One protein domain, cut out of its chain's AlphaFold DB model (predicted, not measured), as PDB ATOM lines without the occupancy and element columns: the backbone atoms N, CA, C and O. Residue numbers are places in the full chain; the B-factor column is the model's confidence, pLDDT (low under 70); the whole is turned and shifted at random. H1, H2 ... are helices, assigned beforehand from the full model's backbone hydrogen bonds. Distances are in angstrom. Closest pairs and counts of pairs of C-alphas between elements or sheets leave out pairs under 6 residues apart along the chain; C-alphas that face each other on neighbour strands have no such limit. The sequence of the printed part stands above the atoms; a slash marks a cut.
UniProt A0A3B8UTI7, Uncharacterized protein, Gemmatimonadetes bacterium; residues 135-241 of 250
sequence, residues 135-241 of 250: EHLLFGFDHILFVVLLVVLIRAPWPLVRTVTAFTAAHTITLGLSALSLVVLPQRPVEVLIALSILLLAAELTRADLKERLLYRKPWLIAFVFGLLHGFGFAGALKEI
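What this domain is: This is residues 135 to 241 of the 250 residues of an uncharacterized protein of Gemmatimonadetes bacterium (UniProt A0A3B8UTI7). Four helices, H2, H3, H4 and H6, make an elongated up-and-down bundle, each running against the one before it in the chain. H6 runs between H3 and H4, and the shorter H2 lies beside H4, near H6. Short H1 makes a corner with H2, and H5 is a small piece at one end of the bundle, just before H6. The printed part has 107 residues with six named helices, H1 to H6 in order, and no named strand; its class is all helix. It is compact, with a radius of gyration of the C-alphas of 14.0 A, and spans 43 by 23 by 23 A.

How they stand to each other: H1, residues 135 to 139, and H2, residues 141 to 153, only just touch, only at the corner, with C-alphas 137 and 143 closest at 6.2 A. H3, residues 157 to 179, is close to H2 but not clearly touching, with C-alphas 151 and 160 closest at 7.0 A. H4, residues 187 to 206, touches H2 at a shallow tilt of 28 degrees, the same way; C-alphas 146 and 198 are closest at 6.0 A. H3 and H4 are apart. H5, residues 214 to 217, touches no helix. H6, residues 219 to 241, touches H3 the same way at 33 degrees, a shallow tilt only just short of steep, with C-alphas 163 and 220 closest at 4.1 A. H6 touches H4 at a shallow tilt of 31 degrees, opposite ways; C-alphas 187 and 236 are closest at 5.4 A. Every O i to N i+4 pair is within hydrogen-bond range in H1, H2, H3 and H6, and 15 of 16 in H4; H5 is too short for such a pair.

Where its parts are: H1 begins at C-alpha 135, (24.902, 26.012, 95.054). From first to last C-alpha H2 measures 17.9 A, H3 32.4 A, H4 29.5 A and H6 32.9 A, ending at C-alpha 241, (23.958, 38.617, 102.272).

The domain as a whole: The C-alphas of Asp 209 and Ile 241 are the two farthest apart, 44.0 A. The printed part has no cut, and no link is long. The pLDDT is under 70 at residues 135 to 139, 179, 181, 208 to 216 and 234 to 241.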
ATOM      1  N   GLU A 135      23.446  25.890  94.970       68.19
ATOM      2  CA  GLU A 135      24.902  26.012  95.054       68.19
ATOM      3  C   GLU A 135      25.406  25.707  96.472       68.19
ATOM      4  O   GLU A 135      26.316  24.903  96.646       68.19
ATOM      5  N   HIS A 136      24.743  26.237  97.499       69.94
ATOM      6  CA  HIS A 136      25.061  25.947  98.893       69.94
ATOM      7  C   HIS A 136      24.842  24.472  99.254       69.94
ATOM      8  O   HIS A 136      25.670  23.890  99.944       69.94
ATOM      9  N   LEU A 137      23.788  23.825  98.744       68.44
ATOM     10  CA  LEU A 137      23.589  22.382  98.929       68.44
ATOM     11  C   LEU A 137      24.668  21.540  98.231       68.44
ATOM     12  O   LEU A 137      25.047  20.488  98.742       68.44
ATOM     13  N   LEU A 138      25.146  21.978  97.063       64.81
ATOM     14  CA  LEU A 138      26.140  21.254  96.264       64.81
ATOM     15  C   LEU A 138      27.581  21.458  96.743       64.81
ATOM     16  O   LEU A 138      28.403  20.570  96.529       64.81
ATOM     17  N   PHE A 139      27.894  22.598  97.361       65.62
ATOM     18  CA  PHE A 139      29.253  22.950  97.795       65.62
ATOM     19  C   PHE A 139      29.408  23.092  99.317       65.62
ATOM     20  O   PHE A 139      30.529  23.230  99.807       65.62
ATOM     21  N   GLY A 140      28.316  23.020 100.080       72.56
ATOM     22  CA  GLY A 140      28.328  23.008 101.538       72.56
ATOM     23  C   GLY A 140      28.894  21.698 102.077       72.56
ATOM     24  O   GLY A 140      28.260  20.641 101.995       72.56
ATOM     25  N   PHE A 141      30.101  21.755 102.644       77.25
ATOM     26  CA  PHE A 141      30.754  20.589 103.249       77.25
ATOM     27  C   PHE A 141      29.913  19.964 104.365       77.25
ATOM     28  O   PHE A 141      29.899  18.744 104.517       77.25
ATOM     29  N   ASP A 142      29.200  20.788 105.125       78.31
ATOM     30  CA  ASP A 142      28.293  20.384 106.192       78.31
ATOM     31  C   ASP A 142      27.122  19.534 105.676       78.31
ATOM     32  O   ASP A 142      26.852  18.465 106.226       78.31
ATOM     33  N   HIS A 143      26.488  19.943 104.576       79.75
ATOM     34  CA  HIS A 143      25.358  19.244 103.965       79.75
ATOM     35  C   HIS A 143      25.781  17.924 103.322       79.75
ATOM     36  O   HIS A 143      25.151  16.889 103.557       79.75
ATOM     37  N   ILE A 144      26.878  17.929 102.558       82.12
ATOM     38  CA  ILE A 144      27.419  16.709 101.944       82.12
ATOM     39  C   ILE A 144      27.793  15.707 103.036       82.12
ATOM     40  O   ILE A 144      27.390  14.543 102.975       82.12
ATOM     41  N   LEU A 145      28.530  16.155 104.056       83.56
ATOM     42  CA  LEU A 145      28.967  15.292 105.144       83.56
ATOM     43  C   LEU A 145      27.768  14.746 105.926       83.56
ATOM     44  O   LEU A 145      27.726  13.553 106.220       83.56
ATOM     45  N   PHE A 146      26.757  15.573 106.190       84.31
ATOM     46  CA  PHE A 146      25.528  15.141 106.848       84.31
ATOM     47  C   PHE A 146      24.784  14.062 106.049       84.31
ATOM     48  O   PHE A 146      24.442  13.017 106.605       84.31
ATOM     49  N   VAL A 147      24.574  14.268 104.744       81.94
ATOM     50  CA  VAL A 147      23.883  13.301 103.871       81.94
ATOM     51  C   VAL A 147      24.664  11.991 103.768       81.94
ATOM     52  O   VAL A 147      24.074  10.918 103.904       81.94
ATOM     53  N   VAL A 148      25.987  12.055 103.588       86.06
ATOM     54  CA  VAL A 148      26.854  10.866 103.546       86.06
ATOM     55  C   VAL A 148      26.754  10.080 104.852       86.06
ATOM     56  O   VAL A 148      26.524   8.868 104.824       86.06
ATOM     57  N   LEU A 149      26.861  10.756 105.999       84.81
ATOM     58  CA  LEU A 149      26.715  10.124 107.310       84.81
ATOM     59  C   LEU A 149      25.329   9.473 107.456       84.81
ATOM     60  O   LEU A 149      25.240   8.341 107.930       84.81
ATOM     61  N   LEU A 150      24.258  10.124 106.989       82.56
ATOM     62  CA  LEU A 150      22.893   9.591 107.037       82.56
ATOM     63  C   LEU A 150      22.737   8.295 106.230       82.56
ATOM     64  O   LEU A 150      22.158   7.327 106.724       82.56
ATOM     65  N   VAL A 151      23.261   8.268 105.002       83.88
ATOM     66  CA  VAL A 151      23.191   7.106 104.100       83.88
ATOM     67  C   VAL A 151      23.997   5.931 104.657       83.88
ATOM     68  O   VAL A 151      23.550   4.787 104.600       83.88
ATOM     69  N   VAL A 152      25.167   6.196 105.248       84.38
ATOM     70  CA  VAL A 152      25.992   5.149 105.873       84.38
ATOM     71  C   VAL A 152      25.312   4.577 107.120       84.38
ATOM     72  O   VAL A 152      25.394   3.368 107.369       84.38
ATOM     73  N   LEU A 153      24.640   5.428 107.899       81.06
ATOM     74  CA  LEU A 153      24.028   5.063 109.174       81.06
ATOM     75  C   LEU A 153      22.666   4.373 109.000       81.06
ATOM     76  O   LEU A 153      22.340   3.459 109.759       81.06
ATOM     77  N   ILE A 154      21.892   4.753 107.979       82.38
ATOM     78  CA  ILE A 154      20.561   4.209 107.691       82.38
ATOM     79  C   ILE A 154      20.619   3.338 106.435       82.38
ATOM     80  O   ILE A 154      20.394   3.789 105.318       82.38
ATOM     81  N   ARG A 155      20.877   2.041 106.630       79.38
ATOM     82  CA  ARG A 155      21.038   1.085 105.516       79.38
ATOM     83  C   ARG A 155      19.734   0.635 104.864       79.38
ATOM     84  O   ARG A 155      19.752   0.076 103.773       79.38
ATOM     85  N   ALA A 156      18.604   0.833 105.538       83.38
ATOM     86  CA  ALA A 156      17.304   0.432 105.025       83.38
ATOM     87  C   ALA A 156      16.687   1.568 104.184       83.38
ATOM     88  O   ALA A 156      16.581   2.694 104.681       83.38
ATOM     89  N   PRO A 157      16.209   1.290 102.957       84.94
ATOM     90  CA  PRO A 157      15.774   2.332 102.026       84.94
ATOM     91  C   PRO A 157      14.540   3.091 102.523       84.94
ATOM     92  O   PRO A 157      14.465   4.309 102.403       84.94
ATOM     93  N   TRP A 158      13.575   2.405 103.141       88.19
ATOM     94  CA  TRP A 158      12.344   3.054 103.599       88.19
ATOM     95  C   TRP A 158      12.542   3.974 104.821       88.19
ATOM     96  O   TRP A 158      12.069   5.114 104.797       88.19
ATOM     97  N   PRO A 159      13.283   3.561 105.871       85.94
ATOM     98  CA  PRO A 159      13.712   4.475 106.927       85.94
ATOM     99  C   PRO A 159      14.556   5.643 106.414       85.94
ATOM    100  O   PRO A 159      14.393   6.753 106.920       85.94
ATOM    101  N   LEU A 160      15.412   5.424 105.410       87.00
ATOM    102  CA  LEU A 160      16.219   6.486 104.807       87.00
ATOM    103  C   LEU A 160      15.326   7.541 104.152       87.00
ATOM    104  O   LEU A 160      15.428   8.712 104.508       87.00
ATOM    105  N   VAL A 161      14.394   7.128 103.287       89.19
ATOM    106  CA  VAL A 161      13.440   8.040 102.635       89.19
ATOM    107  C   VAL A 161      12.665   8.846 103.673       89.19
ATOM    108  O   VAL A 161      12.666  10.070 103.612       89.19
ATOM    109  N   ARG A 162      12.084   8.193 104.690       89.56
ATOM    110  CA  ARG A 162      11.370   8.899 105.772       89.56
ATOM    111  C   ARG A 162      12.240   9.927 106.490       89.56
ATOM    112  O   ARG A 162      11.754  10.998 106.843       89.56
ATOM    113  N   THR A 163      13.504   9.597 106.722       88.81
ATOM    114  CA  THR A 163      14.442  10.464 107.439       88.81
ATOM    115  C   THR A 163      14.837  11.673 106.589       88.81
ATOM    116  O   THR A 163      14.792  12.799 107.079       88.81
ATOM    117  N   VAL A 164      15.135  11.462 105.306       87.94
ATOM    118  CA  VAL A 164      15.442  12.535 104.348       87.94
ATOM    119  C   VAL A 164      14.232  13.449 104.143       87.94
ATOM    120  O   VAL A 164      14.377  14.671 104.163       87.94
ATOM    121  N   THR A 165      13.022  12.893 104.021       89.94
ATOM    122  CA  THR A 165      11.788  13.689 103.932       89.94
ATOM    123  C   THR A 165      11.576  14.533 105.188       89.94
ATOM    124  O   THR A 165      11.260  15.713 105.075       89.94
ATOM    125  N   ALA A 166      11.782  13.964 106.381       91.50
ATOM    126  CA  ALA A 166      11.643  14.697 107.639       91.50
ATOM    127  C   ALA A 166      12.651  15.854 107.749       91.50
ATOM    128  O   ALA A 166      12.261  16.962 108.112       91.50
ATOM    129  N   PHE A 167      13.913  15.619 107.377       90.31
ATOM    130  CA  PHE A 167      14.939  16.664 107.302       90.31
ATOM    131  C   PHE A 167      14.537  17.776 106.327       90.31
ATOM    132  O   PHE A 167      14.537  18.948 106.690       90.31
ATOM    133  N   THR A 168      14.122  17.407 105.113       89.38
ATOM    134  CA  THR A 168      13.736  18.361 104.061       89.38
ATOM    135  C   THR A 168      12.538  19.211 104.487       89.38
ATOM    136  O   THR A 168      12.530  20.425 104.281       89.38
ATOM    137  N   ALA A 169      11.537  18.596 105.121       92.31
ATOM    138  CA  ALA A 169      10.370  19.301 105.636       92.31
ATOM    139  C   ALA A 169      10.759  20.306 106.732       92.31
ATOM    140  O   ALA A 169      10.383  21.472 106.648       92.31
ATOM    141  N   ALA A 170      11.554  19.879 107.718       91.56
ATOM    142  CA  ALA A 170      12.051  20.752 108.780       91.56
ATOM    143  C   ALA A 170      12.859  21.934 108.233       91.56
ATOM    144  O   ALA A 170      12.615  23.082 108.598       91.56
ATOM    145  N   HIS A 171      13.772  21.649 107.309       88.31
ATOM    146  CA  HIS A 171      14.613  22.650 106.674       88.31
ATOM    147  C   HIS A 171      13.782  23.666 105.880       88.31
ATOM    148  O   HIS A 171      14.024  24.867 105.945       88.31
ATOM    149  N   THR A 172      12.759  23.212 105.154       85.56
ATOM    150  CA  THR A 172      11.857  24.109 104.414       85.56
ATOM    151  C   THR A 172      11.065  25.011 105.363       85.56
ATOM    152  O   THR A 172      10.884  26.195 105.078       85.56
ATOM    153  N   ILE A 173      10.622  24.481 106.509       89.06
ATOM    154  CA  ILE A 173       9.904  25.260 107.526       89.06
ATOM    155  C   ILE A 173      10.786  26.393 108.058       89.06
ATOM    156  O   ILE A 173      10.337  27.536 108.096       89.06
ATOM    157  N   THR A 174      12.032  26.117 108.449       87.75
ATOM    158  CA  THR A 174      12.908  27.151 109.028       87.75
ATOM    159  C   THR A 174      13.362  28.181 108.006       87.75
ATOM    160  O   THR A 174      13.391  29.370 108.329       87.75
ATOM    161  N   LEU A 175      13.579  27.774 106.752       79.75
ATOM    162  CA  LEU A 175      13.756  28.711 105.642       79.75
ATOM    163  C   LEU A 175      12.548  29.633 105.475       79.75
ATOM    164  O   LEU A 175      12.720  30.844 105.379       79.75
ATOM    165  N   GLY A 176      11.330  29.084 105.477       76.75
ATOM    166  CA  GLY A 176      10.102  29.872 105.374       76.75
ATOM    167  C   GLY A 176       9.938  30.858 106.532       76.75
ATOM    168  O   GLY A 176       9.658  32.033 106.308       76.75
ATOM    169  N   LEU A 177      10.174  30.407 107.768       80.44
ATOM    170  CA  LEU A 177      10.110  31.257 108.962       80.44
ATOM    171  C   LEU A 177      11.116  32.410 108.910       80.44
ATOM    172  O   LEU A 177      10.782  33.535 109.282       80.44
ATOM    173  N   SER A 178      12.334  32.143 108.442       74.25
ATOM    174  CA  SER A 178      13.367  33.168 108.345       74.25
ATOM    175  C   SER A 178      13.151  34.106 107.154       74.25
ATOM    176  O   SER A 178      13.301  35.317 107.305       74.25
ATOM    177  N   ALA A 179      12.684  33.597 106.008       68.25
ATOM    178  CA  ALA A 179      12.315  34.416 104.849       68.25
ATOM    179  C   ALA A 179      11.176  35.395 105.172       68.25
ATOM    180  O   ALA A 179      11.196  36.542 104.734       68.25
ATOM    181  N   LEU A 180      10.210  34.966 105.990       70.94
ATOM    182  CA  LEU A 180       9.136  35.819 106.507       70.94
ATOM    183  C   LEU A 180       9.583  36.718 107.674       70.94
ATOM    184  O   LEU A 180       8.764  37.452 108.221       70.94
ATOM    185  N   SER A 181      10.860  36.665 108.072       69.62
ATOM    186  CA  SER A 181      11.426  37.399 109.213       69.62
ATOM    187  C   SER A 181      10.689  37.158 110.541       69.62
ATOM    188  O   SER A 181      10.748  37.987 111.446       69.62
ATOM    189  N   LEU A 182      10.013  36.012 110.678       71.50
ATOM    190  CA  LEU A 182       9.300  35.622 111.901       71.50
ATOM    191  C   LEU A 182      10.265  35.157 112.994       71.50
ATOM    192  O   LEU A 182       9.987  35.317 114.179       71.50
ATOM    193  N   VAL A 183      11.395  34.564 112.593       78.81
ATOM    194  CA  VAL A 183      12.441  34.083 113.500       78.81
ATOM    195  C   VAL A 183      13.806  34.494 112.960       78.81
ATOM    196  O   VAL A 183      14.158  34.168 111.826       78.81
ATOM    197  N   VAL A 184      14.582  35.184 113.796       70.44
ATOM    198  CA  VAL A 184      15.950  35.620 113.497       70.44
ATOM    199  C   VAL A 184      16.862  35.098 114.597       70.44
ATOM    200  O   VAL A 184      16.687  35.438 115.766       70.44
ATOM    201  N   LEU A 185      17.823  34.259 114.220       77.00
ATOM    202  CA  LEU A 185      18.827  33.715 115.128       77.00
ATOM    203  C   LEU A 185      20.213  34.250 114.746       77.00
ATOM    204  O   LEU A 185      20.482  34.428 113.559       77.00
ATOM    205  N   PRO A 186      21.101  34.503 115.723       75.69
ATOM    206  CA  PRO A 186      22.491  34.840 115.435       75.69
ATOM    207  C   PRO A 186      23.187  33.663 114.737       75.69
ATOM    208  O   PRO A 186      23.018  32.513 115.143       75.69
ATOM    209  N   GLN A 187      23.999  33.953 113.720       76.50
ATOM    210  CA  GLN A 187      24.597  32.927 112.859       76.50
ATOM    211  C   GLN A 187      25.627  32.051 113.589       76.50
ATOM    212  O   GLN A 187      25.552  30.825 113.521       76.50
ATOM    213  N   ARG A 188      26.526  32.648 114.386       77.75
ATOM    214  CA  ARG A 188      27.616  31.908 115.057       77.75
ATOM    215  C   ARG A 188      27.136  30.738 115.937       77.75
ATOM    216  O   ARG A 188      27.664  29.639 115.789       77.75
ATOM    217  N   PRO A 189      26.148  30.897 116.848       85.06
ATOM    218  CA  PRO A 189      25.640  29.757 117.612       85.06
ATOM    219  C   PRO A 189      24.997  28.678 116.735       85.06
ATOM    220  O   PRO A 189      25.125  27.495 117.044       85.06
ATOM    221  N   VAL A 190      24.324  29.067 115.648       86.25
ATOM    222  CA  VAL A 190      23.693  28.121 114.718       86.25
ATOM    223  C   VAL A 190      24.756  27.277 114.014       86.25
ATOM    224  O   VAL A 190      24.639  26.055 114.009       86.25
ATOM    225  N   GLU A 191      25.832  27.887 113.518       83.25
ATOM    226  CA  GLU A 191      26.957  27.173 112.897       83.25
ATOM    227  C   GLU A 191      27.619  26.176 113.858       83.25
ATOM    228  O   GLU A 191      27.888  25.031 113.489       83.25
ATOM    229  N   VAL A 192      27.817  26.560 115.125       87.19
ATOM    230  CA  VAL A 192      28.359  25.656 116.156       87.19
ATOM    231  C   VAL A 192      27.433  24.458 116.389       87.19
ATOM    232  O   VAL A 192      27.903  23.325 116.515       87.19
ATOM    233  N   LEU A 193      26.116  24.676 116.422       88.38
ATOM    234  CA  LEU A 193      25.135  23.600 116.577       88.38
ATOM    235  C   LEU A 193      25.080  22.683 115.348       88.38
ATOM    236  O   LEU A 193      24.942  21.468 115.502       88.38
ATOM    237  N   ILE A 194      25.235  23.238 114.143       87.19
ATOM    238  CA  ILE A 194      25.356  22.471 112.898       87.19
ATOM    239  C   ILE A 194      26.605  21.585 112.956       87.19
ATOM    240  O   ILE A 194      26.496  20.370 112.781       87.19
ATOM    241  N   ALA A 195      27.769  22.139 113.299       87.19
ATOM    242  CA  ALA A 195      29.001  21.365 113.449       87.19
ATOM    243  C   ALA A 195      28.863  20.259 114.513       87.19
ATOM    244  O   ALA A 195      29.261  19.112 114.286       87.19
ATOM    245  N   LEU A 196      28.226  20.562 115.648       88.50
ATOM    246  CA  LEU A 196      27.952  19.581 116.697       88.50
ATOM    247  C   LEU A 196      27.019  18.460 116.210       88.50
ATOM    248  O   LEU A 196      27.247  17.300 116.543       88.50
ATOM    249  N   SER A 197      26.009  18.770 115.389       88.38
ATOM    250  CA  SER A 197      25.106  17.757 114.815       88.38
ATOM    251  C   SER A 197      25.851  16.727 113.958       88.38
ATOM    252  O   SER A 197      25.587  15.526 114.054       88.38
ATOM    253  N   ILE A 198      26.843  17.180 113.188       87.00
ATOM    254  CA  ILE A 198      27.699  16.328 112.358       87.00
ATOM    255  C   ILE A 198      28.613  15.472 113.233       87.00
ATOM    256  O   ILE A 198      28.711  14.264 113.016       87.00
ATOM    257  N   LEU A 199      29.247  16.069 114.248       87.00
ATOM    258  CA  LEU A 199      30.087  15.338 115.202       87.00
ATOM    259  C   LEU A 199      29.298  14.248 115.935       87.00
ATOM    260  O   LEU A 199      29.808  13.147 116.117       87.00
ATOM    261  N   LEU A 200      28.046  14.524 116.308       86.75
ATOM    262  CA  LEU A 200      27.155  13.535 116.913       86.75
ATOM    263  C   LEU A 200      26.855  12.377 115.951       86.75
ATOM    264  O   LEU A 200      26.931  11.220 116.360       86.75
ATOM    265  N   LEU A 201      26.569  12.662 114.674       84.12
ATOM    266  CA  LEU A 201      26.363  11.624 113.655       84.12
ATOM    267  C   LEU A 201      27.626  10.773 113.444       84.12
ATOM    268  O   LEU A 201      27.544   9.547 113.362       84.12
ATOM    269  N   ALA A 202      28.796  11.412 113.386       85.25
ATOM    270  CA  ALA A 202      30.079  10.736 113.230       85.25
ATOM    271  C   ALA A 202      30.422   9.866 114.452       85.25
ATOM    272  O   ALA A 202      30.846   8.721 114.294       85.25
ATOM    273  N   ALA A 203      30.184  10.364 115.668       85.19
ATOM    274  CA  ALA A 203      30.366   9.603 116.901       85.19
ATOM    275  C   ALA A 203      29.405   8.410 116.990       85.19
ATOM    276  O   ALA A 203      29.758   7.366 117.528       85.19
ATOM    277  N   GLU A 204      28.197   8.523 116.441       82.44
ATOM    278  CA  GLU A 204      27.275   7.394 116.384       82.44
ATOM    279  C   GLU A 204      27.780   6.275 115.458       82.44
ATOM    280  O   GLU A 204      27.580   5.089 115.738       82.44
ATOM    281  N   LEU A 205      28.468   6.620 114.363       80.94
ATOM    282  CA  LEU A 205      29.029   5.615 113.458       80.94
ATOM    283  C   LEU A 205      30.070   4.719 114.134       80.94
ATOM    284  O   LEU A 205      30.137   3.538 113.786       80.94
ATOM    285  N   THR A 206      30.833   5.240 115.099       81.44
ATOM    286  CA  THR A 206      31.892   4.493 115.798       81.44
ATOM    287  C   THR A 206      31.370   3.582 116.912       81.44
ATOM    288  O   THR A 206      32.107   2.717 117.385       81.44
ATOM    289  N   ARG A 207      30.097   3.710 117.320       79.44
ATOM    290  CA  ARG A 207      29.508   2.863 118.371       79.44
ATOM    291  C   ARG A 207      29.316   1.428 117.884       79.44
ATOM    292  O   ARG A 207      28.595   1.191 116.915       79.44
ATOM    293  N   ALA A 208      29.922   0.466 118.578       61.59
ATOM    294  CA  ALA A 208      29.883  -0.947 118.199       61.59
ATOM    295  C   ALA A 208      28.490  -1.585 118.356       61.59
ATOM    296  O   ALA A 208      28.107  -2.417 117.535       61.59
ATOM    297  N   ASP A 209      27.714  -1.178 119.366       69.94
ATOM    298  CA  ASP A 209      26.386  -1.742 119.612       69.94
ATOM    299  C   ASP A 209      25.289  -0.939 118.895       69.94
ATOM    300  O   ASP A 209      25.060   0.241 119.168       69.94
ATOM    301  N   LEU A 210      24.587  -1.591 117.966       64.31
ATOM    302  CA  LEU A 210      23.485  -0.998 117.206       64.31
ATOM    303  C   LEU A 210      22.295  -0.617 118.102       64.31
ATOM    304  O   LEU A 210      21.547   0.292 117.751       64.31
ATOM    305  N   LYS A 211      22.109  -1.277 119.255       59.31
ATOM    306  CA  LYS A 211      20.969  -1.025 120.155       59.31
ATOM    307  C   LYS A 211      21.134   0.226 121.020       59.31
ATOM    308  O   LYS A 211      20.125   0.793 121.439       59.31
ATOM    309  N   GLU A 212      22.369   0.667 121.253       60.78
ATOM    310  CA  GLU A 212      22.689   1.886 122.015       60.78
ATOM    311  C   GLU A 212      22.761   3.148 121.148       60.78
ATOM    312  O   GLU A 212      22.988   4.254 121.649       60.78
ATOM    313  N   ARG A 213      22.565   2.997 119.837       68.38
ATOM    314  CA  ARG A 213      22.521   4.120 118.909       68.38
ATOM    315  C   ARG A 213      21.208   4.890 119.107       68.38
ATOM    316  O   ARG A 213      20.119   4.385 118.823       68.38
ATOM    317  N   LEU A 214      21.311   6.132 119.579       64.88
ATOM    318  CA  LEU A 214      20.239   7.128 119.649       64.88
ATOM    319  C   LEU A 214      19.469   7.225 118.315       64.88
ATOM    320  O   LEU A 214      18.238   7.308 118.298       64.88
ATOM    321  N   LEU A 215      20.191   7.125 117.195       64.75
ATOM    322  CA  LEU A 215      19.652   7.151 115.833       64.75
ATOM    323  C   LEU A 215      18.914   5.868 115.420       64.75
ATOM    324  O   LEU A 215      18.185   5.885 114.431       64.75
ATOM    325  N   TYR A 216      19.025   4.770 116.170       64.81
ATOM    326  CA  TYR A 216      18.396   3.491 115.814       64.81
ATOM    327  C   TYR A 216      16.902   3.442 116.144       64.81
ATOM    328  O   TYR A 216      16.129   2.776 115.456       64.81
ATOM    329  N   ARG A 217      16.463   4.155 117.192       70.50
ATOM    330  CA  ARG A 217      15.056   4.117 117.627       70.50
ATOM    331  C   ARG A 217      14.151   5.037 116.813       70.50
ATOM    332  O   ARG A 217      13.031   4.644 116.494       70.50
ATOM    333  N   LYS A 218      14.591   6.265 116.513       81.19
ATOM    334  CA  LYS A 218      13.784   7.277 115.800       81.19
ATOM    335  C   LYS A 218      14.658   8.197 114.925       81.19
ATOM    336  O   LYS A 218      14.736   9.394 115.206       81.19
ATOM    337  N   PRO A 219      15.280   7.678 113.851       81.62
ATOM    338  CA  PRO A 219      16.183   8.462 112.998       81.62
ATOM    339  C   PRO A 219      15.497   9.686 112.375       81.62
ATOM    340  O   PRO A 219      16.077  10.767 112.337       81.62
ATOM    341  N   TRP A 220      14.226   9.551 111.985       84.81
ATOM    342  CA  TRP A 220      13.433  10.633 111.394       84.81
ATOM    343  C   TRP A 220      13.249  11.842 112.324       84.81
ATOM    344  O   TRP A 220      13.218  12.969 111.843       84.81
ATOM    345  N   LEU A 221      13.149  11.628 113.641       87.69
ATOM    346  CA  LEU A 221      12.955  12.711 114.608       87.69
ATOM    347  C   LEU A 221      14.246  13.511 114.793       87.69
ATOM    348  O   LEU A 221      14.217  14.737 114.832       87.69
ATOM    349  N   ILE A 222      15.380  12.816 114.874       86.00
ATOM    350  CA  ILE A 222      16.695  13.452 114.996       86.00
ATOM    351  C   ILE A 222      17.011  14.240 113.723       86.00
ATOM    352  O   ILE A 222      17.412  15.397 113.800       86.00
ATOM    353  N   ALA A 223      16.747  13.656 112.552       87.94
ATOM    354  CA  ALA A 223      16.908  14.354 111.285       87.94
ATOM    355  C   ALA A 223      15.965  15.553 111.140       87.94
ATOM    356  O   ALA A 223      16.370  16.564 110.583       87.94
ATOM    357  N   PHE A 224      14.746  15.487 111.680       90.31
ATOM    358  CA  PHE A 224      13.861  16.649 111.742       90.31
ATOM    359  C   PHE A 224      14.483  17.780 112.579       90.31
ATOM    360  O   PHE A 224      14.572  18.907 112.110       90.31
ATOM    361  N   VAL A 225      14.987  17.487 113.785       90.50
ATOM    362  CA  VAL A 225      15.644  18.493 114.648       90.50
ATOM    363  C   VAL A 225      16.883  19.089 113.977       90.50
ATOM    364  O   VAL A 225      17.047  20.307 113.962       90.50
ATOM    365  N   PHE A 226      17.737  18.254 113.385       90.19
ATOM    366  CA  PHE A 226      18.909  18.731 112.654       90.19
ATOM    367  C   PHE A 226      18.527  19.533 111.410       90.19
ATOM    368  O   PHE A 226      19.154  20.553 111.150       90.19
ATOM    369  N   GLY A 227      17.453  19.159 110.711       88.19
ATOM    370  CA  GLY A 227      16.910  19.926 109.590       88.19
ATOM    371  C   GLY A 227      16.424  21.316 109.997       88.19
ATOM    372  O   GLY A 227      16.670  22.275 109.270       88.19
ATOM    373  N   LEU A 228      15.812  21.461 111.181       90.25
ATOM    374  CA  LEU A 228      15.452  22.781 111.708       90.25
ATOM    375  C   LEU A 228      16.709  23.647 111.898       90.25
ATOM    376  O   LEU A 228      16.746  24.782 111.428       90.25
ATOM    377  N   LEU A 229      17.743  23.101 112.551       88.38
ATOM    378  CA  LEU A 229      19.002  23.808 112.815       88.38
ATOM    379  C   LEU A 229      19.734  24.188 111.521       88.38
ATOM    380  O   LEU A 229      20.143  25.336 111.370       88.38
ATOM    381  N   HIS A 230      19.856  23.248 110.582       87.06
ATOM    382  CA  HIS A 230      20.522  23.458 109.291       87.06
ATOM    383  C   HIS A 230      19.835  24.555 108.477       87.06
ATOM    384  O   HIS A 230      20.508  25.459 107.982       87.06
ATOM    385  N   GLY A 231      18.498  24.566 108.422       84.19
ATOM    386  CA  GLY A 231      17.781  25.598 107.671       84.19
ATOM    387  C   GLY A 231      17.950  27.014 108.231       84.19
ATOM    388  O   GLY A 231      17.933  27.972 107.459       84.19
ATOM    389  N   PHE A 232      18.205  27.171 109.535       84.12
ATOM    390  CA  PHE A 232      18.585  28.473 110.093       84.12
ATOM    391  C   PHE A 232      20.003  28.908 109.705       84.12
ATOM    392  O   PHE A 232      20.233  30.108 109.579       84.12
ATOM    393  N   GLY A 233      20.933  27.971 109.487       74.62
ATOM    394  CA  GLY A 233      22.298  28.287 109.052       74.62
ATOM    395  C   GLY A 233      22.312  28.959 107.681       74.62
ATOM    396  O   GLY A 233      22.882  30.035 107.516       74.62
ATOM    397  N   PHE A 234      21.575  28.390 106.724       68.75
ATOM    398  CA  PHE A 234      21.431  28.986 105.395       68.75
ATOM    399  C   PHE A 234      20.674  30.317 105.426       68.75
ATOM    400  O   PHE A 234      21.041  31.259 104.726       68.75
ATOM    401  N   ALA A 235      19.613  30.419 106.231       65.62
ATOM    402  CA  ALA A 235      18.829  31.644 106.288       65.62
ATOM    403  C   ALA A 235      19.579  32.811 106.953       65.62
ATOM    404  O   ALA A 235      19.420  33.953 106.524       65.62
ATOM    405  N   GLY A 236      20.432  32.523 107.943       59.38
ATOM    406  CA  GLY A 236      21.388  33.479 108.502       59.38
ATOM    407  C   GLY A 236      22.328  34.018 107.427       59.38
ATOM    408  O   GLY A 236      22.361  35.228 107.217       59.38
ATOM    409  N   ALA A 237      22.956  33.128 106.652       58.06
ATOM    410  CA  ALA A 237      23.823  33.518 105.542       58.06
ATOM    411  C   ALA A 237      23.075  34.351 104.485       58.06
ATOM    412  O   ALA A 237      23.579  35.374 104.032       58.06
ATOM    413  N   LEU A 238      21.837  33.985 104.128       57.91
ATOM    414  CA  LEU A 238      20.997  34.769 103.210       57.91
ATOM    415  C   LEU A 238      20.630  36.148 103.771       57.91
ATOM    416  O   LEU A 238      20.543  37.115 103.012       57.91
ATOM    417  N   LYS A 239      20.405  36.250 105.084       56.00
ATOM    418  CA  LYS A 239      20.126  37.520 105.759       56.00
ATOM    419  C   LYS A 239      21.380  38.389 105.847       56.00
ATOM    420  O   LYS A 239      21.260  39.582 105.607       56.00
ATOM    421  N   GLU A 240      22.553  37.826 106.127       50.22
ATOM    422  CA  GLU A 240      23.833  38.550 106.102       50.22
ATOM    423  C   GLU A 240      24.190  39.020 104.690       50.22
ATOM    424  O   GLU A 240      24.636  40.152 104.514       50.22
ATOM    425  N   ILE A 241      23.908  38.197 103.675       47.81
ATOM    426  CA  ILE A 241      23.958  38.617 102.272       47.81
ATOM    427  C   ILE A 241      22.965  39.770 102.056       47.81
ATOM    428  O   ILE A 241      23.300  40.740 101.387       47.81
TER     429      ILE A 241